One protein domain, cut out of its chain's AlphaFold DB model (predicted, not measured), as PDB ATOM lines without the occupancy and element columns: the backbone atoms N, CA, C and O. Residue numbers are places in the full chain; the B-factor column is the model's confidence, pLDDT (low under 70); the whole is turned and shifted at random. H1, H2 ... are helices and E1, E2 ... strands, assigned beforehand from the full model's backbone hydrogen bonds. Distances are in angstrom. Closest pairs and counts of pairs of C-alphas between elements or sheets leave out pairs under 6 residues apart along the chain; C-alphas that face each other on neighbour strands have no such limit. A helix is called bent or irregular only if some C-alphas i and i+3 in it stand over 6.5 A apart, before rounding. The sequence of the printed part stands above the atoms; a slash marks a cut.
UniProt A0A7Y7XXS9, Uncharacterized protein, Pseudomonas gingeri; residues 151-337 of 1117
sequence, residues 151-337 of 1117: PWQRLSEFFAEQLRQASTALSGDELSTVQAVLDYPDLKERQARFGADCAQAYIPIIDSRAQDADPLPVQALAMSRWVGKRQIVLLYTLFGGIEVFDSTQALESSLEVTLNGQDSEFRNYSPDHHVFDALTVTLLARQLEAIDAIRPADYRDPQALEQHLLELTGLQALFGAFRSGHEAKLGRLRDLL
ATOM      1  N   PRO A 151      14.424 -48.827 -19.586       84.06
ATOM      2  CA  PRO A 151      14.654 -49.358 -20.935       84.06
ATOM      3  C   PRO A 151      14.373 -48.366 -22.070       84.06
ATOM      4  O   PRO A 151      15.130 -48.303 -23.040       84.06
ATOM      5  N   TRP A 152      13.331 -47.534 -21.935       83.69
ATOM      6  CA  TRP A 152      12.992 -46.521 -22.943       83.69
ATOM      7  C   TRP A 152      14.110 -45.483 -23.129       83.69
ATOM      8  O   TRP A 152      14.451 -45.106 -24.249       83.69
ATOM      9  N   GLN A 153      14.713 -45.023 -22.034       81.38
ATOM     10  CA  GLN A 153      15.747 -43.999 -22.091       81.38
ATOM     11  C   GLN A 153      17.062 -44.602 -22.585       81.38
ATOM     12  O   GLN A 153      17.734 -43.977 -23.405       81.38
ATOM     13  N   ARG A 154      17.376 -45.838 -22.170       81.44
ATOM     14  CA  ARG A 154      18.533 -46.583 -22.678       81.44
ATOM     15  C   ARG A 154      18.462 -46.736 -24.195       81.44
ATOM     16  O   ARG A 154      19.454 -46.478 -24.868       81.44
ATOM     17  N   LEU A 155      17.294 -47.077 -24.744       84.25
ATOM     18  CA  LEU A 155      17.115 -47.200 -26.193       84.25
ATOM     19  C   LEU A 155      17.166 -45.839 -26.919       84.25
ATOM     20  O   LEU A 155      17.771 -45.745 -27.984       84.25
ATOM     21  N   SER A 156      16.611 -44.770 -26.337       85.94
ATOM     22  CA  SER A 156      16.715 -43.406 -26.893       85.94
ATOM     23  C   SER A 156      18.170 -42.925 -26.987       85.94
ATOM     24  O   SER A 156      18.612 -42.441 -28.031       85.94
ATOM     25  N   GLU A 157      18.943 -43.104 -25.913       84.31
ATOM     26  CA  GLU A 157      20.373 -42.770 -25.872       84.31
ATOM     27  C   GLU A 157      21.175 -43.645 -26.834       84.31
ATOM     28  O   GLU A 157      22.053 -43.147 -27.540       84.31
ATOM     29  N   PHE A 158      20.809 -44.923 -26.929       82.44
ATOM     30  CA  PHE A 158      21.393 -45.852 -27.881       82.44
ATOM     31  C   PHE A 158      21.179 -45.395 -29.329       82.44
ATOM     32  O   PHE A 158      22.148 -45.314 -30.075       82.44
ATOM     33  N   PHE A 159      19.963 -45.005 -29.730       85.94
ATOM     34  CA  PHE A 159      19.716 -44.468 -31.076       85.94
ATOM     35  C   PHE A 159      20.580 -43.244 -31.395       85.94
ATOM     36  O   PHE A 159      21.126 -43.146 -32.493       85.94
ATOM     37  N   ALA A 160      20.712 -42.312 -30.448       88.12
ATOM     38  CA  ALA A 160      21.523 -41.114 -30.642       88.12
ATOM     39  C   ALA A 160      23.016 -41.452 -30.788       88.12
ATOM     40  O   ALA A 160      23.690 -40.911 -31.665       88.12
ATOM     41  N   GLU A 161      23.535 -42.362 -29.962       83.25
ATOM     42  CA  GLU A 161      24.928 -42.810 -30.045       83.25
ATOM     43  C   GLU A 161      25.204 -43.570 -31.347       83.25
ATOM     44  O   GLU A 161      26.195 -43.308 -32.024       83.25
ATOM     45  N   GLN A 162      24.290 -44.445 -31.762       78.69
ATOM     46  CA  GLN A 162      24.431 -45.195 -33.006       78.69
ATOM     47  C   GLN A 162      24.344 -44.301 -34.243       78.69
ATOM     48  O   GLN A 162      25.122 -44.470 -35.183       78.69
ATOM     49  N   LEU A 163      23.470 -43.293 -34.237       86.19
ATOM     50  CA  LEU A 163      23.447 -42.295 -35.302       86.19
ATOM     51  C   LEU A 163      24.744 -41.470 -35.332       86.19
ATOM     52  O   LEU A 163      25.268 -41.196 -36.412       86.19
ATOM     53  N   ARG A 164      25.292 -41.096 -34.167       86.25
ATOM     54  CA  ARG A 164      26.581 -40.393 -34.065       86.25
ATOM     55  C   ARG A 164      27.708 -41.217 -34.679       86.25
ATOM     56  O   ARG A 164      28.466 -40.682 -35.487       86.25
ATOM     57  N   GLN A 165      27.775 -42.506 -34.368       73.81
ATOM     58  CA  GLN A 165      28.765 -43.416 -34.941       73.81
ATOM     59  C   GLN A 165      28.582 -43.570 -36.455       73.81
ATOM     60  O   GLN A 165      29.536 -43.361 -37.205       73.81
ATOM     61  N   ALA A 166      27.357 -43.813 -36.926       75.12
ATOM     62  CA  ALA A 166      27.059 -43.911 -38.357       75.12
ATOM     63  C   ALA A 166      27.384 -42.611 -39.122       75.12
ATOM     64  O   ALA A 166      27.777 -42.655 -40.286       75.12
ATOM     65  N   SER A 167      27.285 -41.447 -38.468       84.12
ATOM     66  CA  SER A 167      27.604 -40.157 -39.090       84.12
ATOM     67  C   SER A 167      29.092 -39.973 -39.421       84.12
ATOM     68  O   SER A 167      29.411 -39.156 -40.278       84.12
ATOM     69  N   THR A 168      30.003 -40.744 -38.813       77.94
ATOM     70  CA  THR A 168      31.456 -40.639 -39.067       77.94
ATOM     71  C   THR A 168      31.849 -40.946 -40.516       77.94
ATOM     72  O   THR A 168      32.876 -40.457 -40.985       77.94
ATOM     73  N   ALA A 169      31.015 -41.699 -41.240       71.31
ATOM     74  CA  ALA A 169      31.191 -42.000 -42.658       71.31
ATOM     75  C   ALA A 169      30.721 -40.868 -43.597       71.31
ATOM     76  O   ALA A 169      30.993 -40.909 -44.797       71.31
ATOM     77  N   LEU A 170      30.006 -39.862 -43.080       83.25
ATOM     78  CA  LEU A 170      29.475 -38.746 -43.862       83.25
ATOM     79  C   LEU A 170      30.452 -37.568 -43.911       83.25
ATOM     80  O   LEU A 170      31.299 -37.377 -43.040       83.25
ATOM     81  N   SER A 171      30.285 -36.707 -44.915       85.50
ATOM     82  CA  SER A 171      31.043 -35.458 -45.031       85.50
ATOM     83  C   SER A 171      30.169 -34.301 -45.527       85.50
ATOM     84  O   SER A 171      29.053 -34.497 -46.008       85.50
ATOM     85  N   GLY A 172      30.654 -33.066 -45.370       90.44
ATOM     86  CA  GLY A 172      29.992 -31.866 -45.889       90.44
ATOM     87  C   GLY A 172      28.597 -31.601 -45.302       90.44
ATOM     88  O   GLY A 172      28.387 -31.658 -44.086       90.44
ATOM     89  N   ASP A 173      27.644 -31.269 -46.176       89.31
ATOM     90  CA  ASP A 173      26.288 -30.870 -45.774       89.31
ATOM     91  C   ASP A 173      25.457 -32.036 -45.204       89.31
ATOM     92  O   ASP A 173      24.570 -31.815 -44.375       89.31
ATOM     93  N   GLU A 174      25.748 -33.277 -45.607       90.06
ATOM     94  CA  GLU A 174      25.094 -34.488 -45.091       90.06
ATOM     95  C   GLU A 174      25.463 -34.701 -43.619       90.06
ATOM     96  O   GLU A 174      24.577 -34.775 -42.767       90.06
ATOM     97  N   LEU A 175      26.763 -34.654 -43.294       91.88
ATOM     98  CA  LEU A 175      27.247 -34.698 -41.911       91.88
ATOM     99  C   LEU A 175      26.657 -33.555 -41.073       91.88
ATOM    100  O   LEU A 175      26.154 -33.778 -39.973       91.88
ATOM    101  N   SER A 176      26.651 -32.336 -41.622       90.88
ATOM    102  CA  SER A 176      26.101 -31.157 -40.941       90.88
ATOM    103  C   SER A 176      24.599 -31.290 -40.649       90.88
ATOM    104  O   SER A 176      24.099 -30.725 -39.678       90.88
ATOM    105  N   THR A 177      23.857 -32.014 -41.494       92.69
ATOM    106  CA  THR A 177      22.426 -32.293 -41.293       92.69
ATOM    107  C   THR A 177      22.217 -33.231 -40.109       92.69
ATOM    108  O   THR A 177      21.386 -32.945 -39.249       92.69
ATOM    109  N   VAL A 178      23.005 -34.306 -40.025       94.00
ATOM    110  CA  VAL A 178      22.933 -35.278 -38.924       94.00
ATOM    111  C   VAL A 178      23.380 -34.656 -37.601       94.00
ATOM    112  O   VAL A 178      22.690 -34.797 -36.593       94.00
ATOM    113  N   GLN A 179      24.479 -33.894 -37.609       93.69
ATOM    114  CA  GLN A 179      24.978 -33.185 -36.425       93.69
ATOM    115  C   GLN A 179      23.946 -32.204 -35.863       93.69
ATOM    116  O   GLN A 179      23.727 -32.179 -34.658       93.69
ATOM    117  N   ALA A 180      23.229 -31.464 -36.717       92.31
ATOM    118  CA  ALA A 180      22.177 -30.560 -36.254       92.31
ATOM    119  C   ALA A 180      21.054 -31.289 -35.491       92.31
ATOM    120  O   ALA A 180      20.503 -30.729 -34.544       92.31
ATOM    121  N   VAL A 181      20.711 -32.520 -35.890       94.12
ATOM    122  CA  VAL A 181      19.701 -33.349 -35.209       94.12
ATOM    123  C   VAL A 181      20.257 -33.975 -33.924       94.12
ATOM    124  O   VAL A 181      19.530 -34.050 -32.938       94.12
ATOM    125  N   LEU A 182      21.531 -34.383 -33.908       93.38
ATOM    126  CA  LEU A 182      22.208 -34.931 -32.724       93.38
ATOM    127  C   LEU A 182      22.426 -33.883 -31.624       93.38
ATOM    128  O   LEU A 182      22.192 -34.180 -30.454       93.38
ATOM    129  N   ASP A 183      22.860 -32.679 -31.996       92.50
ATOM    130  CA  ASP A 183      23.166 -31.594 -31.058       92.50
ATOM    131  C   ASP A 183      21.893 -30.908 -30.545       92.50
ATOM    132  O   ASP A 183      21.833 -30.485 -29.393       92.50
ATOM    133  N   TYR A 184      20.863 -30.814 -31.396       90.81
ATOM    134  CA  TYR A 184      19.578 -30.188 -31.076       90.81
ATOM    135  C   TYR A 184      18.416 -31.128 -31.424       90.81
ATOM    136  O   TYR A 184      17.710 -30.908 -32.411       90.81
ATOM    137  N   PRO A 185      18.184 -32.190 -30.638       89.19
ATOM    138  CA  PRO A 185      17.147 -33.183 -30.924       89.19
ATOM    139  C   PRO A 185      15.710 -32.655 -30.785       89.19
ATOM    140  O   PRO A 185      14.804 -33.222 -31.399       89.19
ATOM    141  N   ASP A 186      15.480 -31.571 -30.033       84.50
ATOM    142  CA  ASP A 186      14.185 -30.874 -29.972       84.50
ATOM    143  C   ASP A 186      13.985 -29.975 -31.204       84.50
ATOM    144  O   ASP A 186      14.824 -29.130 -31.525       84.50
ATOM    145  N   LEU A 187      12.856 -30.146 -31.903       83.25
ATOM    146  CA  LEU A 187      12.564 -29.407 -33.133       83.25
ATOM    147  C   LEU A 187      12.537 -27.886 -32.923       83.25
ATOM    148  O   LEU A 187      13.053 -27.159 -33.770       83.25
ATOM    149  N   LYS A 188      11.954 -27.384 -31.828       81.44
ATOM    150  CA  LYS A 188      11.839 -25.932 -31.615       81.44
ATOM    151  C   LYS A 188      13.171 -25.310 -31.239       81.44
ATOM    152  O   LYS A 188      13.465 -24.205 -31.689       81.44
ATOM    153  N   GLU A 189      13.976 -26.010 -30.447       83.75
ATOM    154  CA  GLU A 189      15.334 -25.567 -30.124       83.75
ATOM    155  C   GLU A 189      16.202 -25.503 -31.388       83.75
ATOM    156  O   GLU A 189      16.848 -24.488 -31.663       83.75
ATOM    157  N   ARG A 190      16.118 -26.538 -32.232       89.50
ATOM    158  CA  ARG A 190      16.803 -26.593 -33.527       89.50
ATOM    159  C   ARG A 190      16.329 -25.485 -34.476       89.50
ATOM    160  O   ARG A 190      17.155 -24.802 -35.080       89.50
ATOM    161  N   GLN A 191      15.022 -25.230 -34.561       88.56
ATOM    162  CA  GLN A 191      14.462 -24.124 -35.351       88.56
ATOM    163  C   GLN A 191      14.927 -22.753 -34.846       88.56
ATOM    164  O   GLN A 191      15.288 -21.899 -35.654       88.56
ATOM    165  N   ALA A 192      14.963 -22.541 -33.527       87.25
ATOM    166  CA  ALA A 192      15.454 -21.299 -32.934       87.25
ATOM    167  C   ALA A 192      16.938 -21.052 -33.251       87.25
ATOM    168  O   ALA A 192      17.356 -19.903 -33.394       87.25
ATOM    169  N   ARG A 193      17.730 -22.124 -33.390       88.50
ATOM    170  CA  ARG A 193      19.157 -22.055 -33.709       88.50
ATOM    171  C   ARG A 193      19.445 -21.831 -35.196       88.50
ATOM    172  O   ARG A 193      20.328 -21.036 -35.510       88.50
ATOM    173  N   PHE A 194      18.742 -22.532 -36.089       87.94
ATOM    174  CA  PHE A 194      19.085 -22.608 -37.521       87.94
ATOM    175  C   PHE A 194      18.095 -21.904 -38.466       87.94
ATOM    176  O   PHE A 194      18.389 -21.747 -39.649       87.94
ATOM    177  N   GLY A 195      16.932 -21.456 -37.984       87.50
ATOM    178  CA  GLY A 195      15.958 -20.720 -38.795       87.50
ATOM    179  C   GLY A 195      15.495 -21.495 -40.035       87.50
ATOM    180  O   GLY A 195      15.044 -22.634 -39.932       87.50
ATOM    181  N   ALA A 196      15.599 -20.871 -41.214       79.81
ATOM    182  CA  ALA A 196      15.166 -21.458 -42.486       79.81
ATOM    183  C   ALA A 196      16.016 -22.663 -42.940       79.81
ATOM    184  O   ALA A 196      15.517 -23.504 -43.683       79.81
ATOM    185  N   ASP A 197      17.254 -22.787 -42.448       82.56
ATOM    186  CA  ASP A 197      18.169 -23.892 -42.774       82.56
ATOM    187  C   ASP A 197      18.016 -25.091 -41.811       82.56
ATOM    188  O   ASP A 197      18.852 -25.998 -41.786       82.56
ATOM    189  N   CYS A 198      16.962 -25.097 -40.987       87.75
ATOM    190  CA  CYS A 198      16.710 -26.120 -39.976       87.75
ATOM    191  C   CYS A 198      16.476 -27.504 -40.596       87.75
ATOM    192  O   CYS A 198      15.496 -27.724 -41.316       87.75
ATOM    193  N   ALA A 199      17.315 -28.469 -40.210       91.31
ATOM    194  CA  ALA A 199      17.085 -29.878 -40.502       91.31
ATOM    195  C   ALA A 199      15.756 -30.352 -39.886       91.31
ATOM    196  O   ALA A 199      15.471 -30.120 -38.704       91.31
ATOM    197  N   GLN A 200      14.936 -31.015 -40.691       90.00
ATOM    198  CA  GLN A 200      13.742 -31.723 -40.253       90.00
ATOM    199  C   GLN A 200      14.114 -33.161 -39.920       90.00
ATOM    200  O   GLN A 200      14.950 -33.757 -40.592       90.00
ATOM    201  N   ALA A 201      13.488 -33.708 -38.883       90.56
ATOM    202  CA  ALA A 201      13.651 -35.095 -38.481       90.56
ATOM    203  C   ALA A 201      12.260 -35.667 -38.203       90.56
ATOM    204  O   ALA A 201      11.483 -35.058 -37.465       90.56
ATOM    205  N   TYR A 202      11.934 -36.785 -38.839       85.25
ATOM    206  CA  TYR A 202      10.616 -37.402 -38.776       85.25
ATOM    207  C   TYR A 202      10.723 -38.924 -38.814       85.25
ATOM    208  O   TYR A 202      11.687 -39.498 -39.316       85.25
ATOM    209  N   ILE A 203       9.713 -39.574 -38.254       83.75
ATOM    210  CA  ILE A 203       9.624 -41.024 -38.135       83.75
ATOM    211  C   ILE A 203       8.642 -41.496 -39.212       83.75
ATOM    212  O   ILE A 203       7.461 -41.135 -39.137       83.75
ATOM    213  N   PRO A 204       9.096 -42.241 -40.236       75.94
ATOM    214  CA  PRO A 204       8.202 -42.826 -41.219       75.94
ATOM    215  C   PRO A 204       7.407 -43.960 -40.563       75.94
ATOM    216  O   PRO A 204       7.967 -44.904 -40.008       75.94
ATOM    217  N   ILE A 205       6.087 -43.852 -40.624       72.25
ATOM    218  CA  ILE A 205       5.121 -44.859 -40.200       72.25
ATOM    219  C   ILE A 205       4.553 -45.487 -41.467       72.25
ATOM    220  O   ILE A 205       4.036 -44.798 -42.350       72.25
ATOM    221  N   ILE A 206       4.693 -46.804 -41.552       65.81
ATOM    222  CA  ILE A 206       4.260 -47.609 -42.689       65.81
ATOM    223  C   ILE A 206       3.170 -48.541 -42.174       65.81
ATOM    224  O   ILE A 206       3.465 -49.471 -41.418       65.81
ATOM    225  N   ASP A 207       1.934 -48.279 -42.590       58.03
ATOM    226  CA  ASP A 207       0.786 -49.130 -42.294       58.03
ATOM    227  C   ASP A 207       0.555 -50.053 -43.505       58.03
ATOM    228  O   ASP A 207       0.129 -49.591 -44.570       58.03
ATOM    229  N   SER A 208       0.863 -51.353 -43.378       52.88
ATOM    230  CA  SER A 208       0.498 -52.334 -44.413       52.88
ATOM    231  C   SER A 208      -0.991 -52.645 -44.304       52.88
ATOM    232  O   SER A 208      -1.474 -53.018 -43.238       52.88
ATOM    233  N   ARG A 209      -1.735 -52.513 -45.410       48.19
ATOM    234  CA  ARG A 209      -3.157 -52.900 -45.476       48.19
ATOM    235  C   ARG A 209      -3.368 -54.384 -45.794       48.19
ATOM    236  O   ARG A 209      -4.506 -54.795 -46.028       48.19
ATOM    237  N   ALA A 210      -2.307 -55.189 -45.846       46.53
ATOM    238  CA  ALA A 210      -2.433 -56.619 -46.090       46.53
ATOM    239  C   ALA A 210      -3.084 -57.307 -44.877       46.53
ATOM    240  O   ALA A 210      -2.542 -57.279 -43.780       46.53
ATOM    241  N   GLN A 211      -4.236 -57.951 -45.091       42.81
ATOM    242  CA  GLN A 211      -4.996 -58.664 -44.050       42.81
ATOM    243  C   GLN A 211      -4.247 -59.850 -43.410       42.81
ATOM    244  O   GLN A 211      -4.667 -60.294 -42.350       42.81
ATOM    245  N   ASP A 212      -3.158 -60.328 -44.027       41.59
ATOM    246  CA  ASP A 212      -2.482 -61.588 -43.671       41.59
ATOM    247  C   ASP A 212      -0.976 -61.449 -43.364       41.59
ATOM    248  O   ASP A 212      -0.293 -62.452 -43.162       41.59
ATOM    249  N   ALA A 213      -0.412 -60.238 -43.360       44.72
ATOM    250  CA  ALA A 213       0.992 -60.041 -43.005       44.72
ATOM    251  C   ALA A 213       1.070 -59.245 -41.708       44.72
ATOM    252  O   ALA A 213       0.719 -58.072 -41.732       44.72
ATOM    253  N   ASP A 214       1.572 -59.854 -40.625       47.59
ATOM    254  CA  ASP A 214       2.009 -59.121 -39.431       47.59
ATOM    255  C   ASP A 214       2.955 -57.998 -39.880       47.59
ATOM    256  O   ASP A 214       4.107 -58.287 -40.267       47.59
ATOM    257  N   PRO A 215       2.506 -56.727 -39.899       49.50
ATOM    258  CA  PRO A 215       3.357 -55.627 -40.278       49.50
ATOM    259  C   PRO A 215       4.212 -55.351 -39.055       49.50
ATOM    260  O   PRO A 215       3.853 -54.549 -38.195       49.50
ATOM    261  N   LEU A 216       5.339 -56.058 -38.946       49.97
ATOM    262  CA  LEU A 216       6.312 -55.725 -37.920       49.97
ATOM    263  C   LEU A 216       6.664 -54.242 -38.065       49.97
ATOM    264  O   LEU A 216       6.924 -53.773 -39.182       49.97
ATOM    265  N   PRO A 217       6.637 -53.493 -36.958       54.31
ATOM    266  CA  PRO A 217       6.768 -52.067 -37.023       54.31
ATOM    267  C   PRO A 217       8.193 -51.670 -37.370       54.31
ATOM    268  O   PRO A 217       9.074 -51.648 -36.527       54.31
ATOM    269  N   VAL A 218       8.406 -51.327 -38.632       62.72
ATOM    270  CA  VAL A 218       9.668 -50.777 -39.122       62.72
ATOM    271  C   VAL A 218      10.002 -49.492 -38.373       62.72
ATOM    272  O   VAL A 218       9.240 -48.525 -38.470       62.72
ATOM    273  N   GLN A 219      11.135 -49.456 -37.675       75.25
ATOM    274  CA  GLN A 219      11.598 -48.257 -36.981       75.25
ATOM    275  C   GLN A 219      12.750 -47.594 -37.747       75.25
ATOM    276  O   GLN A 219      13.828 -48.166 -37.896       75.25
ATOM    277  N   ALA A 220      12.528 -46.369 -38.222       79.44
ATOM    278  CA  ALA A 220      13.528 -45.580 -38.940       79.44
ATOM    279  C   ALA A 220      13.470 -44.110 -38.516       79.44
ATOM    280  O   ALA A 220      12.454 -43.636 -38.005       79.44
ATOM    281  N   LEU A 221      14.546 -43.376 -38.777       87.25
ATOM    282  CA  LEU A 221      14.590 -41.928 -38.639       87.25
ATOM    283  C   LEU A 221      14.951 -41.316 -39.986       87.25
ATOM    284  O   LEU A 221      16.065 -41.484 -40.473       87.25
ATOM    285  N   ALA A 222      14.022 -40.579 -40.580       88.44
ATOM    286  CA  ALA A 222      14.295 -39.809 -41.778       88.44
ATOM    287  C   ALA A 222      14.671 -38.374 -41.398       88.44
ATOM    288  O   ALA A 222      14.059 -37.755 -40.523       88.44
ATOM    289  N   MET A 223      15.688 -37.835 -42.059       92.50
ATOM    290  CA  MET A 223      16.148 -36.463 -41.878       92.50
ATOM    291  C   MET A 223      16.187 -35.758 -43.225       92.50
ATOM    292  O   MET A 223      16.607 -36.338 -44.224       92.50
ATOM    293  N   SER A 224      15.769 -34.496 -43.266       91.56
ATOM    294  CA  SER A 224      15.858 -33.699 -44.484       91.56
ATOM    295  C   SER A 224      16.262 -32.257 -44.219       91.56
ATOM    296  O   SER A 224      15.922 -31.669 -43.194       91.56
ATOM    297  N   ARG A 225      17.015 -31.669 -45.148       91.31
ATOM    298  CA  ARG A 225      17.457 -30.274 -45.069       91.31
ATOM    299  C   ARG A 225      17.590 -29.681 -46.464       91.31
ATOM    300  O   ARG A 225      18.072 -30.338 -47.382       91.31
ATOM    301  N   TRP A 226      17.181 -28.427 -46.613       88.19
ATOM    302  CA  TRP A 226      17.419 -27.659 -47.830       88.19
ATOM    303  C   TRP A 226      18.729 -26.881 -47.705       88.19
ATOM    304  O   TRP A 226      18.958 -26.209 -46.702       88.19
ATOM    305  N   VAL A 227      19.580 -26.974 -48.727       85.81
ATOM    306  CA  VAL A 227      20.808 -26.177 -48.862       85.81
ATOM    307  C   VAL A 227      20.782 -25.514 -50.239       85.81
ATOM    308  O   VAL A 227      21.032 -26.138 -51.275       85.81
ATOM    309  N   GLY A 228      20.392 -24.238 -50.277       85.19
ATOM    310  CA  GLY A 228      20.124 -23.532 -51.530       85.19
ATOM    311  C   GLY A 228      18.980 -24.185 -52.319       85.19
ATOM    312  O   GLY A 228      17.831 -24.143 -51.894       85.19
ATOM    313  N   LYS A 229      19.288 -24.777 -53.483       84.06
ATOM    314  CA  LYS A 229      18.321 -25.529 -54.315       84.06
ATOM    315  C   LYS A 229      18.417 -27.050 -54.154       84.06
ATOM    316  O   LYS A 229      17.604 -27.761 -54.737       84.06
ATOM    317  N   ARG A 230      19.420 -27.550 -53.423       86.38
ATOM    318  CA  ARG A 230      19.629 -28.985 -53.195       86.38
ATOM    319  C   ARG A 230      18.830 -29.412 -51.967       86.38
ATOM    320  O   ARG A 230      18.917 -28.766 -50.923       86.38
ATOM    321  N   GLN A 231      18.083 -30.503 -52.096       88.56
ATOM    322  CA  GLN A 231      17.480 -31.196 -50.964       88.56
ATOM    323  C   GLN A 231      18.426 -32.315 -50.529       88.56
ATOM    324  O   GLN A 231      18.905 -33.082 -51.359       88.56
ATOM    325  N   ILE A 232      18.718 -32.386 -49.237       89.31
ATOM    326  CA  ILE A 232      19.427 -33.501 -48.614       89.31
ATOM    327  C   ILE A 232      18.372 -34.334 -47.912       89.31
ATOM    328  O   ILE A 232      17.590 -33.784 -47.133       89.31
ATOM    329  N   VAL A 233      18.336 -35.632 -48.197       88.94
ATOM    330  CA  VAL A 233      17.419 -36.580 -47.564       88.94
ATOM    331  C   VAL A 233      18.218 -37.789 -47.113       88.94
ATOM    332  O   VAL A 233      18.952 -38.380 -47.898       88.94
ATOM    333  N   LEU A 234      18.093 -38.123 -45.835       88.81
ATOM    334  CA  LEU A 234      18.826 -39.193 -45.177       88.81
ATOM    335  C   LEU A 234      17.830 -40.133 -44.505       88.81
ATOM    336  O   LEU A 234      16.896 -39.664 -43.852       88.81
ATOM    337  N   LEU A 235      18.044 -41.437 -44.625       85.31
ATOM    338  CA  LEU A 235      17.322 -42.453 -43.867       85.31
ATOM    339  C   LEU A 235      18.304 -43.143 -42.934       85.31
ATOM    340  O   LEU A 235      19.283 -43.726 -43.388       85.31
ATOM    341  N   TYR A 236      18.035 -43.075 -41.639       84.00
ATOM    342  CA  TYR A 236      18.781 -43.799 -40.626       84.00
ATOM    343  C   TYR A 236      17.982 -45.002 -40.129       84.00
ATOM    344  O   TYR A 236      16.811 -44.877 -39.755       84.00
ATOM    345  N   THR A 237      18.647 -46.152 -40.079       77.62
ATOM    346  CA  THR A 237      18.154 -47.375 -39.442       77.62
ATOM    347  C   THR A 237      19.232 -47.907 -38.511       77.62
ATOM    348  O   THR A 237      20.427 -47.709 -38.742       77.62
ATOM    349  N   LEU A 238      18.818 -48.586 -37.441       73.88
ATOM    350  CA  LEU A 238      19.729 -48.946 -36.355       73.88
ATOM    351  C   LEU A 238      20.906 -49.819 -36.818       73.88
ATOM    352  O   LEU A 238      22.027 -49.621 -36.359       73.88
ATOM    353  N   PHE A 239      20.661 -50.724 -37.770       63.47
ATOM    354  CA  PHE A 239      21.655 -51.683 -38.274       63.47
ATOM    355  C   PHE A 239      22.041 -51.472 -39.742       63.47
ATOM    356  O   PHE A 239      23.074 -51.976 -40.176       63.47
ATOM    357  N   GLY A 240      21.252 -50.708 -40.504       62.78
ATOM    358  CA  GLY A 240      21.578 -50.338 -41.885       62.78
ATOM    359  C   GLY A 240      22.431 -49.071 -41.996       62.78
ATOM    360  O   GLY A 240      22.988 -48.814 -43.059       62.78
ATOM    361  N   GLY A 241      22.584 -48.301 -40.913       72.06
ATOM    362  CA  GLY A 241      23.348 -47.056 -40.923       72.06
ATOM    363  C   GLY A 241      22.569 -45.919 -41.581       72.06
ATOM    364  O   GLY A 241      21.357 -45.810 -41.395       72.06
ATOM    365  N   ILE A 242      23.267 -45.032 -42.298       79.69
ATOM    366  CA  ILE A 242      22.664 -43.867 -42.959       79.69
ATOM    367  C   ILE A 242      22.710 -44.057 -44.474       79.69
ATOM    368  O   ILE A 242      23.786 -44.138 -45.062       79.69
ATOM    369  N   GLU A 243      21.541 -44.057 -45.106       79.50
ATOM    370  CA  GLU A 243      21.391 -44.021 -46.559       79.50
ATOM    371  C   GLU A 243      21.051 -42.605 -47.038       79.50
ATOM    372  O   GLU A 243      20.269 -41.889 -46.407       79.50
ATOM    373  N   VAL A 244      21.635 -42.201 -48.170       84.00
ATOM    374  CA  VAL A 244      21.475 -40.862 -48.757       84.00
ATOM    375  C   VAL A 244      20.591 -40.934 -50.000       84.00
ATOM    376  O   VAL A 244      20.808 -41.769 -50.877       84.00
ATOM    377  N   PHE A 245      19.629 -40.018 -50.100       83.38
ATOM    378  CA  PHE A 245      18.684 -39.912 -51.207       83.38
ATOM    379  C   PHE A 245      18.700 -38.509 -51.821       83.38
ATOM    380  O   PHE A 245      18.829 -37.501 -51.124       83.38
ATOM    381  N   ASP A 246      18.485 -38.446 -53.139       79.88
ATOM    382  CA  ASP A 246      18.462 -37.188 -53.898       79.88
ATOM    383  C   ASP A 246      17.208 -36.333 -53.631       79.88
ATOM    384  O   ASP A 246      17.196 -35.132 -53.903       79.88
ATOM    385  N   SER A 247      16.122 -36.943 -53.143       84.00
ATOM    386  CA  SER A 247      14.867 -36.259 -52.805       84.00
ATOM    387  C   SER A 247      13.980 -37.114 -51.898       84.00
ATOM    388  O   SER A 247      14.180 -38.324 -51.776       84.00
ATOM    389  N   THR A 248      12.949 -36.504 -51.302       81.94
ATOM    390  CA  THR A 248      11.952 -37.241 -50.502       81.94
ATOM    391  C   THR A 248      11.180 -38.249 -51.346       81.94
ATOM    392  O   THR A 248      10.894 -39.342 -50.879       81.94
ATOM    393  N   GLN A 249      10.926 -37.927 -52.617       81.12
ATOM    394  CA  GLN A 249      10.264 -38.835 -53.550       81.12
ATOM    395  C   GLN A 249      11.129 -40.065 -53.870       81.12
ATOM    396  O   GLN A 249      10.609 -41.171 -54.005       81.12
ATOM    397  N   ALA A 250      12.453 -39.887 -53.973       79.69
ATOM    398  CA  ALA A 250      13.389 -40.993 -54.176       79.69
ATOM    399  C   ALA A 250      13.442 -41.924 -52.956       79.69
ATOM    400  O   ALA A 250      13.472 -43.142 -53.126       79.69
ATOM    401  N   LEU A 251      13.401 -41.352 -51.746       79.44
ATOM    402  CA  LEU A 251      13.240 -42.116 -50.511       79.44
ATOM    403  C   LEU A 251      11.944 -42.934 -50.563       79.44
ATOM    404  O   LEU A 251      12.020 -44.154 -50.532       79.44
ATOM    405  N   GLU A 252      10.785 -42.292 -50.728       75.25
ATOM    406  CA  GLU A 252       9.465 -42.950 -50.764       75.25
ATOM    407  C   GLU A 252       9.397 -44.088 -51.793       75.25
ATOM    408  O   GLU A 252       8.967 -45.193 -51.468       75.25
ATOM    409  N   SER A 253       9.928 -43.864 -52.999       73.62
ATOM    410  CA  SER A 253       9.996 -44.895 -54.046       73.62
ATOM    411  C   SER A 253      10.852 -46.102 -53.630       73.62
ATOM    412  O   SER A 253      10.525 -47.243 -53.959       73.62
ATOM    413  N   SER A 254      11.947 -45.879 -52.894       71.06
ATOM    414  CA  SER A 254      12.785 -46.959 -52.350       71.06
ATOM    415  C   SER A 254      12.045 -47.767 -51.275       71.06
ATOM    416  O   SER A 254      12.144 -49.001 -51.236       71.06
ATOM    417  N   LEU A 255      11.248 -47.088 -50.439       68.69
ATOM    418  CA  LEU A 255      10.419 -47.746 -49.424       68.69
ATOM    419  C   LEU A 255       9.343 -48.628 -50.087       68.69
ATOM    420  O   LEU A 255       9.189 -49.788 -49.706       68.69
ATOM    421  N   GLU A 256       8.654 -48.131 -51.121       65.38
ATOM    422  CA  GLU A 256       7.618 -48.877 -51.864       65.38
ATOM    423  C   GLU A 256       8.151 -50.157 -52.524       65.38
ATOM    424  O   GLU A 256       7.539 -51.227 -52.420       65.38
ATOM    425  N   VAL A 257       9.318 -50.072 -53.176       58.66
ATOM    426  CA  VAL A 257       9.989 -51.233 -53.789       58.66
ATOM    427  C   VAL A 257      10.351 -52.271 -52.733       58.66
ATOM    428  O   VAL A 257      10.210 -53.477 -52.958       58.66
ATOM    429  N   THR A 258      10.805 -51.822 -51.564       55.12
ATOM    430  CA  THR A 258      11.231 -52.736 -50.509       55.12
ATOM    431  C   THR A 258      10.065 -53.555 -49.953       55.12
ATOM    432  O   THR A 258      10.234 -54.757 -49.723       55.12
ATOM    433  N   LEU A 259       8.877 -52.953 -49.865       58.28
ATOM    434  CA  LEU A 259       7.632 -53.560 -49.378       58.28
ATOM    435  C   LEU A 259       6.878 -54.390 -50.441       58.28
ATOM    436  O   LEU A 259       5.715 -54.740 -50.242       58.28
ATOM    437  N   ASN A 260       7.523 -54.727 -51.567       55.00
ATOM    438  CA  ASN A 260       6.956 -55.526 -52.664       55.00
ATOM    439  C   ASN A 260       5.629 -54.972 -53.239       55.00
ATOM    440  O   ASN A 260       4.801 -55.747 -53.718       55.00
ATOM    441  N   GLY A 261       5.414 -53.651 -53.215       49.25
ATOM    442  CA  GLY A 261       4.241 -53.024 -53.840       49.25
ATOM    443  C   GLY A 261       2.893 -53.345 -53.180       49.25
ATOM    444  O   GLY A 261       1.869 -53.317 -53.861       49.25
ATOM    445  N   GLN A 262       2.867 -53.677 -51.883       52.94
ATOM    446  CA  GLN A 262       1.616 -53.743 -51.117       52.94
ATOM    447  C   GLN A 262       0.973 -52.349 -51.020       52.94
ATOM    448  O   GLN A 262       1.706 -51.367 -50.886       52.94
ATOM    449  N   ASP A 263      -0.368 -52.267 -51.022       53.53
ATOM    450  CA  ASP A 263      -1.133 -51.042 -50.722       53.53
ATOM    451  C   ASP A 263      -0.769 -50.537 -49.312       53.53
ATOM    452  O   ASP A 263      -1.407 -50.878 -48.313       53.53
ATOM    453  N   SER A 264       0.305 -49.759 -49.227       55.78
ATOM    454  CA  SER A 264       0.894 -49.272 -47.982       55.78
ATOM    455  C   SER A 264       0.594 -47.789 -47.860       55.78
ATOM    456  O   SER A 264       0.822 -47.020 -48.793       55.78
ATOM    457  N   GLU A 265       0.055 -47.371 -46.718       59.53
ATOM    458  CA  GLU A 265      -0.146 -45.952 -46.449       59.53
ATOM    459  C   GLU A 265       1.082 -45.410 -45.716       59.53
ATOM    460  O   GLU A 265       1.393 -45.838 -44.605       59.53
ATOM    461  N   PHE A 266       1.785 -44.469 -46.348       63.03
ATOM    462  CA  PHE A 266       2.919 -43.783 -45.739       63.03
ATOM    463  C   PHE A 266       2.438 -42.580 -44.936       63.03
ATOM    464  O   PHE A 266       1.736 -41.702 -45.446       63.03
ATOM    465  N   ARG A 267       2.846 -42.519 -43.672       68.62
ATOM    466  CA  ARG A 267       2.567 -41.399 -42.772       68.62
ATOM    467  C   ARG A 267       3.870 -40.960 -42.127       68.62
ATOM    468  O   ARG A 267       4.641 -41.785 -41.667       68.62
ATOM    469  N   ASN A 268       4.116 -39.658 -42.054       71.56
ATOM    470  CA  ASN A 268       5.310 -39.130 -41.396       71.56
ATOM    471  C   ASN A 268       4.925 -38.513 -40.055       71.56
ATOM    472  O   ASN A 268       4.149 -37.555 -40.006       71.56
ATOM    473  N   TYR A 269       5.489 -39.033 -38.966       75.75
ATOM    474  CA  TYR A 269       5.359 -38.429 -37.648       75.75
ATOM    475  C   TYR A 269       6.528 -37.475 -37.395       75.75
ATOM    476  O   TYR A 269       7.674 -37.894 -37.262       75.75
ATOM    477  N   SER A 270       6.237 -36.174 -37.358       75.31
ATOM    478  CA  SER A 270       7.215 -35.127 -37.034       75.31
ATOM    479  C   SER A 270       7.028 -34.690 -35.578       75.31
ATOM    480  O   SER A 270       6.098 -33.926 -35.303       75.31
ATOM    481  N   PRO A 271       7.847 -35.180 -34.629       73.06
ATOM    482  CA  PRO A 271       7.704 -34.810 -33.228       73.06
ATOM    483  C   PRO A 271       8.091 -33.344 -33.005       73.06
ATOM    484  O   PRO A 271       9.078 -32.850 -33.550       73.06
ATOM    485  N   ASP A 272       7.339 -32.647 -32.151       67.88
ATOM    486  CA  ASP A 272       7.649 -31.274 -31.722       67.88
ATOM    487  C   ASP A 272       8.581 -31.215 -30.494       67.88
ATOM    488  O   ASP A 272       8.810 -30.141 -29.934       67.88
ATOM    489  N   HIS A 273       9.110 -32.371 -30.092       71.56
ATOM    490  CA  HIS A 273       9.977 -32.612 -28.938       71.56
ATOM    491  C   HIS A 273      11.208 -33.448 -29.341       71.56
ATOM    492  O   HIS A 273      11.490 -33.615 -30.525       71.56
ATOM    493  N   HIS A 274      11.947 -33.980 -28.358       82.31
ATOM    494  CA  HIS A 274      13.148 -34.798 -28.567       82.31
ATOM    495  C   HIS A 274      12.876 -35.989 -29.501       82.31
ATOM    496  O   HIS A 274      12.081 -36.874 -29.170       82.31
ATOM    497  N   VAL A 275      13.527 -36.005 -30.668       85.94
ATOM    498  CA  VAL A 275      13.223 -36.959 -31.747       85.94
ATOM    499  C   VAL A 275      13.594 -38.410 -31.417       85.94
ATOM    500  O   VAL A 275      12.866 -39.316 -31.803       85.94
ATOM    501  N   PHE A 276      14.660 -38.657 -30.647       87.94
ATOM    502  CA  PHE A 276      15.047 -40.022 -30.247       87.94
ATOM    503  C   PHE A 276      14.128 -40.605 -29.162       87.94
ATOM    504  O   PHE A 276      13.867 -41.811 -29.138       87.94
ATOM    505  N   ASP A 277      13.558 -39.732 -28.319       83.56
ATOM    506  CA  ASP A 277      12.544 -40.141 -27.337       83.56
ATOM    507  C   ASP A 277      11.269 -40.526 -28.095       83.56
ATOM    508  O   ASP A 277      10.697 -41.584 -27.853       83.56
ATOM    509  N   ALA A 278      10.888 -39.709 -29.087       79.94
ATOM    510  CA  ALA A 278       9.783 -40.000 -29.995       79.94
ATOM    511  C   ALA A 278       9.981 -41.336 -30.726       79.94
ATOM    512  O   ALA A 278       9.052 -42.132 -30.791       79.94
ATOM    513  N   LEU A 279      11.193 -41.600 -31.226       83.06
ATOM    514  CA  LEU A 279      11.531 -42.822 -31.960       83.06
ATOM    515  C   LEU A 279      11.329 -44.074 -31.102       83.06
ATOM    516  O   LEU A 279      10.737 -45.048 -31.557       83.06
ATOM    517  N   THR A 280      11.758 -44.021 -29.842       83.50
ATOM    518  CA  THR A 280      11.581 -45.120 -28.884       83.50
ATOM    519  C   THR A 280      10.117 -45.302 -28.485       83.50
ATOM    520  O   THR A 280       9.600 -46.413 -28.436       83.50
ATOM    521  N   VAL A 281       9.426 -44.198 -28.229       78.06
ATOM    522  CA  VAL A 281       8.016 -44.193 -27.834       78.06
ATOM    523  C   VAL A 281       7.113 -44.726 -28.946       78.06
ATOM    524  O   VAL A 281       6.182 -45.482 -28.672       78.06
ATOM    525  N   THR A 282       7.392 -44.373 -30.203       78.88
ATOM    526  CA  THR A 282       6.653 -44.897 -31.355       78.88
ATOM    527  C   THR A 282       6.806 -46.412 -31.478       78.88
ATOM    528  O   THR A 282       5.827 -47.068 -31.820       78.88
ATOM    529  N   LEU A 283       7.967 -46.983 -31.140       81.62
ATOM    530  CA  LEU A 283       8.130 -48.437 -31.109       81.62
ATOM    531  C   LEU A 283       7.169 -49.082 -30.101       81.62
ATOM    532  O   LEU A 283       6.389 -49.948 -30.487       81.62
ATOM    533  N   LEU A 284       7.177 -48.630 -28.841       82.62
ATOM    534  CA  LEU A 284       6.273 -49.150 -27.806       82.62
ATOM    535  C   LEU A 284       4.800 -48.976 -28.199       82.62
ATOM    536  O   LEU A 284       4.010 -49.904 -28.053       82.62
ATOM    537  N   ALA A 285       4.426 -47.815 -28.742       78.38
ATOM    538  CA  ALA A 285       3.062 -47.578 -29.213       78.38
ATOM    539  C   ALA A 285       2.628 -48.628 -30.247       78.38
ATOM    540  O   ALA A 285       1.548 -49.196 -30.127       78.38
ATOM    541  N   ARG A 286       3.501 -48.947 -31.209       77.62
ATOM    542  CA  ARG A 286       3.214 -49.947 -32.243       77.62
ATOM    543  C   ARG A 286       3.205 -51.376 -31.704       77.62
ATOM    544  O   ARG A 286       2.419 -52.184 -32.181       77.62
ATOM    545  N   GLN A 287       4.034 -51.692 -30.707       81.88
ATOM    546  CA  GLN A 287       3.967 -52.983 -30.010       81.88
ATOM    547  C   GLN A 287       2.604 -53.172 -29.335       81.88
ATOM    548  O   GLN A 287       2.013 -54.242 -29.439       81.88
ATOM    549  N   LEU A 288       2.083 -52.128 -28.687       82.19
ATOM    550  CA  LEU A 288       0.777 -52.169 -28.030       82.19
ATOM    551  C   LEU A 288      -0.375 -52.252 -29.040       82.19
ATOM    552  O   LEU A 288      -1.264 -53.077 -28.858       82.19
ATOM    553  N   GLU A 289      -0.314 -51.500 -30.143       77.31
ATOM    554  CA  GLU A 289      -1.285 -51.618 -31.245       77.31
ATOM    555  C   GLU A 289      -1.274 -53.020 -31.885       77.31
ATOM    556  O   GLU A 289      -2.325 -53.534 -32.264       77.31
ATOM    557  N   ALA A 290      -0.107 -53.668 -31.981       77.19
ATOM    558  CA  ALA A 290      -0.009 -55.041 -32.470       77.19
ATOM    559  C   ALA A 290      -0.605 -56.056 -31.478       77.19
ATOM    560  O   ALA A 290      -1.252 -57.012 -31.898       77.19
ATOM    561  N   ILE A 291      -0.439 -55.835 -30.170       83.19
ATOM    562  CA  ILE A 291      -1.063 -56.670 -29.132       83.19
ATOM    563  C   ILE A 291      -2.593 -56.536 -29.173       83.19
ATOM    564  O   ILE A 291      -3.284 -57.540 -29.035       83.19
ATOM    565  N   ASP A 292      -3.132 -55.345 -29.445       78.31
ATOM    566  CA  ASP A 292      -4.583 -55.138 -29.601       78.31
ATOM    567  C   ASP A 292      -5.186 -55.892 -30.789       78.31
ATOM    568  O   ASP A 292      -6.378 -56.202 -30.805       78.31
ATOM    569  N   ALA A 293      -4.374 -56.182 -31.807       79.06
ATOM    570  CA  ALA A 293      -4.811 -56.930 -32.976       79.06
ATOM    571  C   ALA A 293      -4.925 -58.445 -32.713       79.06
ATOM    572  O   ALA A 293      -5.529 -59.153 -33.524       79.06
ATOM    573  N   ILE A 294      -4.382 -58.946 -31.595       83.25
ATOM    574  CA  ILE A 294      -4.401 -60.367 -31.232       83.25
ATOM    575  C   ILE A 294      -5.835 -60.821 -30.965       83.25
ATOM    576  O   ILE A 294      -6.537 -60.295 -30.102       83.25
ATOM    577  N   ARG A 295      -6.254 -61.882 -31.661       82.62
ATOM    578  CA  ARG A 295      -7.528 -62.559 -31.403       82.62
ATOM    579  C   ARG A 295      -7.263 -63.889 -30.700       82.62
ATOM    580  O   ARG A 295      -6.546 -64.714 -31.260       82.62
ATOM    581  N   PRO A 296      -7.861 -64.153 -29.525       81.00
ATOM    582  CA  PRO A 296      -7.593 -65.384 -28.775       81.00
ATOM    583  C   PRO A 296      -7.890 -66.660 -29.576       81.00
ATOM    584  O   PRO A 296      -7.156 -67.635 -29.480       81.00
ATOM    585  N   ALA A 297      -8.920 -66.616 -30.429       77.81
ATOM    586  CA  ALA A 297      -9.354 -67.739 -31.260       77.81
ATOM    587  C   ALA A 297      -8.327 -68.193 -32.318       77.81
ATOM    588  O   ALA A 297      -8.492 -69.269 -32.891       77.81
ATOM    589  N   ASP A 298      -7.289 -67.396 -32.591       81.25
ATOM    590  CA  ASP A 298      -6.260 -67.728 -33.583       81.25
ATOM    591  C   ASP A 298      -5.172 -68.666 -33.013       81.25
ATOM    592  O   ASP A 298      -4.360 -69.207 -33.768       81.25
ATOM    593  N   TYR A 299      -5.163 -68.910 -31.696       82.19
ATOM    594  CA  TYR A 299      -4.137 -69.693 -31.002       82.19
ATOM    595  C   TYR A 299      -4.700 -71.012 -30.482       82.19
ATOM    596  O   TYR A 299      -5.808 -71.076 -29.960       82.19
ATOM    597  N   ARG A 300      -3.916 -72.084 -30.631       76.31
ATOM    598  CA  ARG A 300      -4.310 -73.440 -30.216       76.31
ATOM    599  C   ARG A 300      -3.958 -73.765 -28.770       76.31
ATOM    600  O   ARG A 300      -4.575 -74.655 -28.202       76.31
ATOM    601  N   ASP A 301      -2.948 -73.100 -28.223       79.38
ATOM    602  CA  ASP A 301      -2.418 -73.359 -26.890       79.38
ATOM    603  C   ASP A 301      -1.759 -72.091 -26.300       79.38
ATOM    604  O   ASP A 301      -1.432 -71.154 -27.046       79.38
ATOM    605  N   PRO A 302      -1.550 -72.043 -24.968       81.31
ATOM    606  CA  PRO A 302      -0.887 -70.925 -24.294       81.31
ATOM    607  C   PRO A 302       0.523 -70.619 -24.811       81.31
ATOM    608  O   PRO A 302       0.923 -69.454 -24.860       81.31
ATOM    609  N   GLN A 303       1.275 -71.644 -25.218       78.88
ATOM    610  CA  GLN A 303       2.669 -71.505 -25.634       78.88
ATOM    611  C   GLN A 303       2.784 -70.765 -26.975       78.88
ATOM    612  O   GLN A 303       3.697 -69.961 -27.164       78.88
ATOM    613  N   ALA A 304       1.843 -70.991 -27.893       78.44
ATOM    614  CA  ALA A 304       1.762 -70.287 -29.166       78.44
ATOM    615  C   ALA A 304       1.482 -68.787 -28.974       78.44
ATOM    616  O   ALA A 304       2.110 -67.957 -29.637       78.44
ATOM    617  N   LEU A 305       0.576 -68.436 -28.053       83.69
ATOM    618  CA  LEU A 305       0.289 -67.040 -27.717       83.69
ATOM    619  C   LEU A 305       1.495 -66.371 -27.046       83.69
ATOM    620  O   LEU A 305       1.879 -65.268 -27.436       83.69
ATOM    621  N   GLU A 306       2.124 -67.044 -26.079       84.06
ATOM    622  CA  GLU A 306       3.333 -66.548 -25.416       84.06
ATOM    623  C   GLU A 306       4.456 -66.289 -26.419       84.06
ATOM    624  O   GLU A 306       5.078 -65.225 -26.408       84.06
ATOM    625  N   GLN A 307       4.682 -67.229 -27.335       76.44
ATOM    626  CA  GLN A 307       5.681 -67.071 -28.376       76.44
ATOM    627  C   GLN A 307       5.393 -65.849 -29.258       76.44
ATOM    628  O   GLN A 307       6.311 -65.070 -29.517       76.44
ATOM    629  N   HIS A 308       4.146 -65.644 -29.688       79.69
ATOM    630  CA  HIS A 308       3.803 -64.477 -30.498       79.69
ATOM    631  C   HIS A 308       3.986 -63.169 -29.704       79.69
ATOM    632  O   HIS A 308       4.604 -62.228 -30.194       79.69
ATOM    633  N   LEU A 309       3.571 -63.106 -28.437       83.50
ATOM    634  CA  LEU A 309       3.791 -61.923 -27.595       83.50
ATOM    635  C   LEU A 309       5.281 -61.603 -27.403       83.50
ATOM    636  O   LEU A 309       5.690 -60.442 -27.518       83.50
ATOM    637  N   LEU A 310       6.118 -62.620 -27.181       78.75
ATOM    638  CA  LEU A 310       7.574 -62.466 -27.131       78.75
ATOM    639  C   LEU A 310       8.149 -61.993 -28.470       78.75
ATOM    640  O   LEU A 310       9.187 -61.321 -28.473       78.75
ATOM    641  N   GLU A 311       7.490 -62.333 -29.581       74.75
ATOM    642  CA  GLU A 311       7.849 -61.902 -30.926       74.75
ATOM    643  C   GLU A 311       7.393 -60.463 -31.257       74.75
ATOM    644  O   GLU A 311       8.083 -59.750 -31.982       74.75
ATOM    645  N   LEU A 312       6.282 -59.984 -30.706       77.50
ATOM    646  CA  LEU A 312       5.840 -58.594 -30.886       77.50
ATOM    647  C   LEU A 312       6.627 -57.621 -30.004       77.50
ATOM    648  O   LEU A 312       6.966 -56.515 -30.420       77.50
ATOM    649  N   THR A 313       6.932 -58.041 -28.775       81.62
ATOM    650  CA  THR A 313       7.563 -57.188 -27.754       81.62
ATOM    651  C   THR A 313       9.088 -57.181 -27.792       81.62
ATOM    652  O   THR A 313       9.717 -56.349 -27.136       81.62
ATOM    653  N   GLY A 314       9.700 -58.091 -28.550       74.25
ATOM    654  CA  GLY A 314      11.144 -58.107 -28.735       74.25
ATOM    655  C   GLY A 314      11.643 -57.008 -29.684       74.25
ATOM    656  O   GLY A 314      10.878 -56.302 -30.345       74.25
ATOM    657  N   LEU A 315      12.967 -56.862 -29.766       69.94
ATOM    658  CA  LEU A 315      13.618 -55.789 -30.525       69.94
ATOM    659  C   LEU A 315      13.660 -56.007 -32.040       69.94
ATOM    660  O   LEU A 315      14.113 -55.120 -32.747       69.94
ATOM    661  N   GLN A 316      13.162 -57.128 -32.558       62.94
ATOM    662  CA  GLN A 316      13.081 -57.473 -33.986       62.94
ATOM    663  C   GLN A 316      12.550 -56.358 -34.889       62.94
ATOM    664  O   GLN A 316      13.009 -56.216 -36.020       62.94
ATOM    665  N   ALA A 317      11.609 -55.558 -34.398       57.91
ATOM    666  CA  ALA A 317      11.066 -54.396 -35.097       57.91
ATOM    667  C   ALA A 317      12.138 -53.350 -35.480       57.91
ATOM    668  O   ALA A 317      11.993 -52.618 -36.457       57.91
ATOM    669  N   LEU A 318      13.256 -53.310 -34.748       60.91
ATOM    670  CA  LEU A 318      14.399 -52.439 -35.027       60.91
ATOM    671  C   LEU A 318      15.290 -52.935 -36.177       60.91
ATOM    672  O   LEU A 318      16.142 -52.183 -36.647       60.91
ATOM    673  N   PHE A 319      15.120 -54.186 -36.616       56.62
ATOM    674  CA  PHE A 319      16.048 -54.898 -37.503       56.62
ATOM    675  C   PHE A 319      15.468 -55.195 -38.895       56.62
ATOM    676  O   PHE A 319      15.887 -56.147 -39.560       56.62
ATOM    677  N   GLY A 320      14.497 -54.418 -39.376       51.06
ATOM    678  CA  GLY A 320      14.060 -54.612 -40.754       51.06
ATOM    679  C   GLY A 320      13.113 -53.562 -41.286       51.06
ATOM    680  O   GLY A 320      12.014 -53.410 -40.761       51.06
ATOM    681  N   ALA A 321      13.533 -52.934 -42.387       46.81
ATOM    682  CA  ALA A 321      12.734 -52.867 -43.619       46.81
ATOM    683  C   ALA A 321      13.464 -52.255 -44.812       46.81
ATOM    684  O   ALA A 321      12.788 -51.907 -45.775       46.81
ATOM    685  N   PHE A 322      14.781 -52.054 -44.792       49.06
ATOM    686  CA  PHE A 322      15.421 -51.284 -45.856       49.06
ATOM    687  C   PHE A 322      16.622 -52.051 -46.365       49.06
ATOM    688  O   PHE A 322      17.600 -52.223 -45.646       49.06
ATOM    689  N   ARG A 323      16.504 -52.539 -47.612       50.62
ATOM    690  CA  ARG A 323      17.468 -53.411 -48.302       50.62
ATOM    691  C   ARG A 323      18.811 -52.707 -48.533       50.62
ATOM    692  O   ARG A 323      19.216 -52.485 -49.671       50.62
ATOM    693  N   SER A 324      19.529 -52.424 -47.458       52.88
ATOM    694  CA  SER A 324      20.956 -52.157 -47.472       52.88
ATOM    695  C   SER A 324      21.696 -53.459 -47.806       52.88
ATOM    696  O   SER A 324      21.196 -54.570 -47.582       52.88
ATOM    697  N   GLY A 325      22.919 -53.359 -48.335       55.22
ATOM    698  CA  GLY A 325      23.757 -54.540 -48.591       55.22
ATOM    699  C   GLY A 325      24.014 -55.385 -47.332       55.22
ATOM    700  O   GLY A 325      24.194 -56.601 -47.429       55.22
ATOM    701  N   HIS A 326      23.968 -54.756 -46.153       57.44
ATOM    702  CA  HIS A 326      24.131 -55.401 -44.855       57.44
ATOM    703  C   HIS A 326      22.917 -56.274 -44.482       57.44
ATOM    704  O   HIS A 326      23.094 -57.446 -44.154       57.44
ATOM    705  N   GLU A 327      21.680 -55.788 -44.647       58.84
ATOM    706  CA  GLU A 327      20.475 -56.604 -44.396       58.84
ATOM    707  C   GLU A 327      20.412 -57.843 -45.315       58.84
ATOM    708  O   GLU A 327      20.047 -58.935 -44.877       58.84
ATOM    709  N   ALA A 328      20.850 -57.723 -46.575       64.56
ATOM    710  CA  ALA A 328      20.946 -58.864 -47.492       64.56
ATOM    711  C   ALA A 328      22.015 -59.896 -47.069       64.56
ATOM    712  O   ALA A 328      21.864 -61.094 -47.333       64.56
ATOM    713  N   LYS A 329      23.102 -59.464 -46.409       67.94
ATOM    714  CA  LYS A 329      24.104 -60.356 -45.792       67.94
ATOM    715  C   LYS A 329      23.487 -61.113 -44.610       67.94
ATOM    716  O   LYS A 329      23.576 -62.339 -44.590       67.94
ATOM    717  N   LEU A 330      22.804 -60.417 -43.698       70.19
ATOM    718  CA  LEU A 330      22.139 -61.026 -42.536       70.19
ATOM    719  C   LEU A 330      21.031 -62.012 -42.948       70.19
ATOM    720  O   LEU A 330      20.942 -63.104 -42.393       70.19
ATOM    721  N   GLY A 331      20.237 -61.676 -43.971       68.62
ATOM    722  CA  GLY A 331      19.215 -62.573 -44.522       68.62
ATOM    723  C   GLY A 331      19.796 -63.885 -45.058       68.62
ATOM    724  O   GLY A 331      19.289 -64.955 -44.735       68.62
ATOM    725  N   ARG A 332      20.914 -63.824 -45.797       75.44
ATOM    726  CA  ARG A 332      21.618 -65.028 -46.274       75.44
ATOM    727  C   ARG A 332      22.206 -65.855 -45.130       75.44
ATOM    728  O   ARG A 332      22.119 -67.075 -45.179       75.44
ATOM    729  N   LEU A 333      22.759 -65.217 -44.095       77.62
ATOM    730  CA  LEU A 333      23.258 -65.914 -42.901       77.62
ATOM    731  C   LEU A 333      22.130 -66.616 -42.130       77.62
ATOM    732  O   LEU A 333      22.295 -67.752 -41.693       77.62
ATOM    733  N   ARG A 334      20.955 -65.985 -42.018       76.81
ATOM    734  CA  ARG A 334      19.758 -66.609 -41.433       76.81
ATOM    735  C   ARG A 334      19.350 -67.859 -42.205       76.81
ATOM    736  O   ARG A 334      19.043 -68.883 -41.599       76.81
ATOM    737  N   ASP A 335      19.375 -67.784 -43.531       78.88
ATOM    738  CA  ASP A 335      19.002 -68.897 -44.403       78.88
ATOM    739  C   ASP A 335      20.018 -70.057 -44.365       78.88
ATOM    740  O   ASP A 335      19.699 -71.145 -44.848       78.88
ATOM    741  N   LEU A 336      21.187 -69.870 -43.738       82.31
ATOM    742  CA  LEU A 336      22.157 -70.931 -43.450       82.31
ATOM    743  C   LEU A 336      21.944 -71.608 -42.095       82.31
ATOM    744  O   LEU A 336      22.389 -72.737 -41.930       82.31
ATOM    745  N   LEU A 337      21.243 -70.983 -41.136       82.56
ATOM    746  CA  LEU A 337      21.085 -71.544 -39.787       82.56
ATOM    747  C   LEU A 337      20.526 -72.980 -39.833       82.56
ATOM    748  O   LEU A 337      19.562 -73.206 -40.562       82.56
TER     749      LEU A 337
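This is residues 151 to 337 of the 1117 residues of an uncharacterized protein of Pseudomonas gingeri (UniProt A0A7Y7XXS9). A strongly twisted five-strand sheet has H1, H2 and H5 packed over one face and curls round H4 on the other: three layers, with helices on both faces of one sheet. H3 lies beside the strands at one end; at the other, H6 reaches past the sheet after folding back on H5, and H7 leads to H8, whose residues 331 to 336 stick out. The printed part has 187 residues, with eight named helices and five named strands in the order H1 H2 H3 E1 E2 E3 E4 H4 E5 H5 H6 H7 H8. The sheet runs E4 E3 E2 E1 E5, all antiparallel, and the class is mixed, helices and strands. The whole is compact, with a radius of gyration of the C-alphas of 17.7 A, and elongated, spanning 59 by 31 by 30 A.

H1, residues 151 to 167, touches H2, residues 172 to 183, with residues 160 to 167 alone; this helical hairpin has its closest C-alphas at Ser 167 and Leu 175, 6.2 A, and a shallow tilt of 19 degrees, opposite ways. H3, residues 187 to 197, is irregular, with C-alphas 193 and 196 9.7 A apart; it is on the sheet but over none of its strands. E1, residues 200 to 208, E2, residues 221 to 227, E3, residues 230 to 237, and E4, residues 241 to 245, form a meander, each strand the antiparallel neighbour of the one before. N 202 and O 222 are 2.9 A apart, N 223 and O 234 2.8 A, and N 243 and O 235 2.9 A, within hydrogen-bond range. H4, residues 248 to 258, is on the opposite face from H1 and H2; its closest C-alpha pair with E3 is Thr 248 and Val 233, 6.2 A. E5, residues 264 to 269, is antiparallel to E1, with N 205 and O 267 2.7 A apart. H5, residues 275 to 292, runs along E1 at 10 degrees on the local plane, on the same face as H1. It touches H1 with residues 276 to 281 alone, closest at the C-alphas of Phe 276 and Ser 156, 5.0 A, at a steep tilt of 53 degrees, opposite ways. H6, residues 302 to 313, makes a helical hairpin with H5, closest at the C-alphas of Thr 313 and Gln 287, 6.0 A. H7, residues 315 to 319, is close to H5 but not clearly touching, with the C-alphas of Ala 317 and Leu 283 closest at 7.7 A. H8, residues 325 to 336, touches no helix. Every O i to N i+4 pair is within range in H1, H2, H4, H5, H6 and H8, against 5 of 7 in H3 and 0 of 1 in H7, which has 2 of 2 O i to N i+3 pairs.

H1 begins at C-alpha 151 (14.654, -49.358, -20.935) and is 24.1 A long. E1 measures 24.8 A, E3 23.0 A and H5 25.5 A. H8 ends at C-alpha 336 (22.157, -70.931, -43.450).

The C-alphas of Gly 228 and Asp 301, the two farthest apart, are 60.0 A apart. The printed part has no cut; the link from E1 to E2, residues 209 to 220, is long. Mean pLDDT of the printed part is 76.4; 45 residues are under 70, among them 206 to 218, 255 to 267 and 315 to 329.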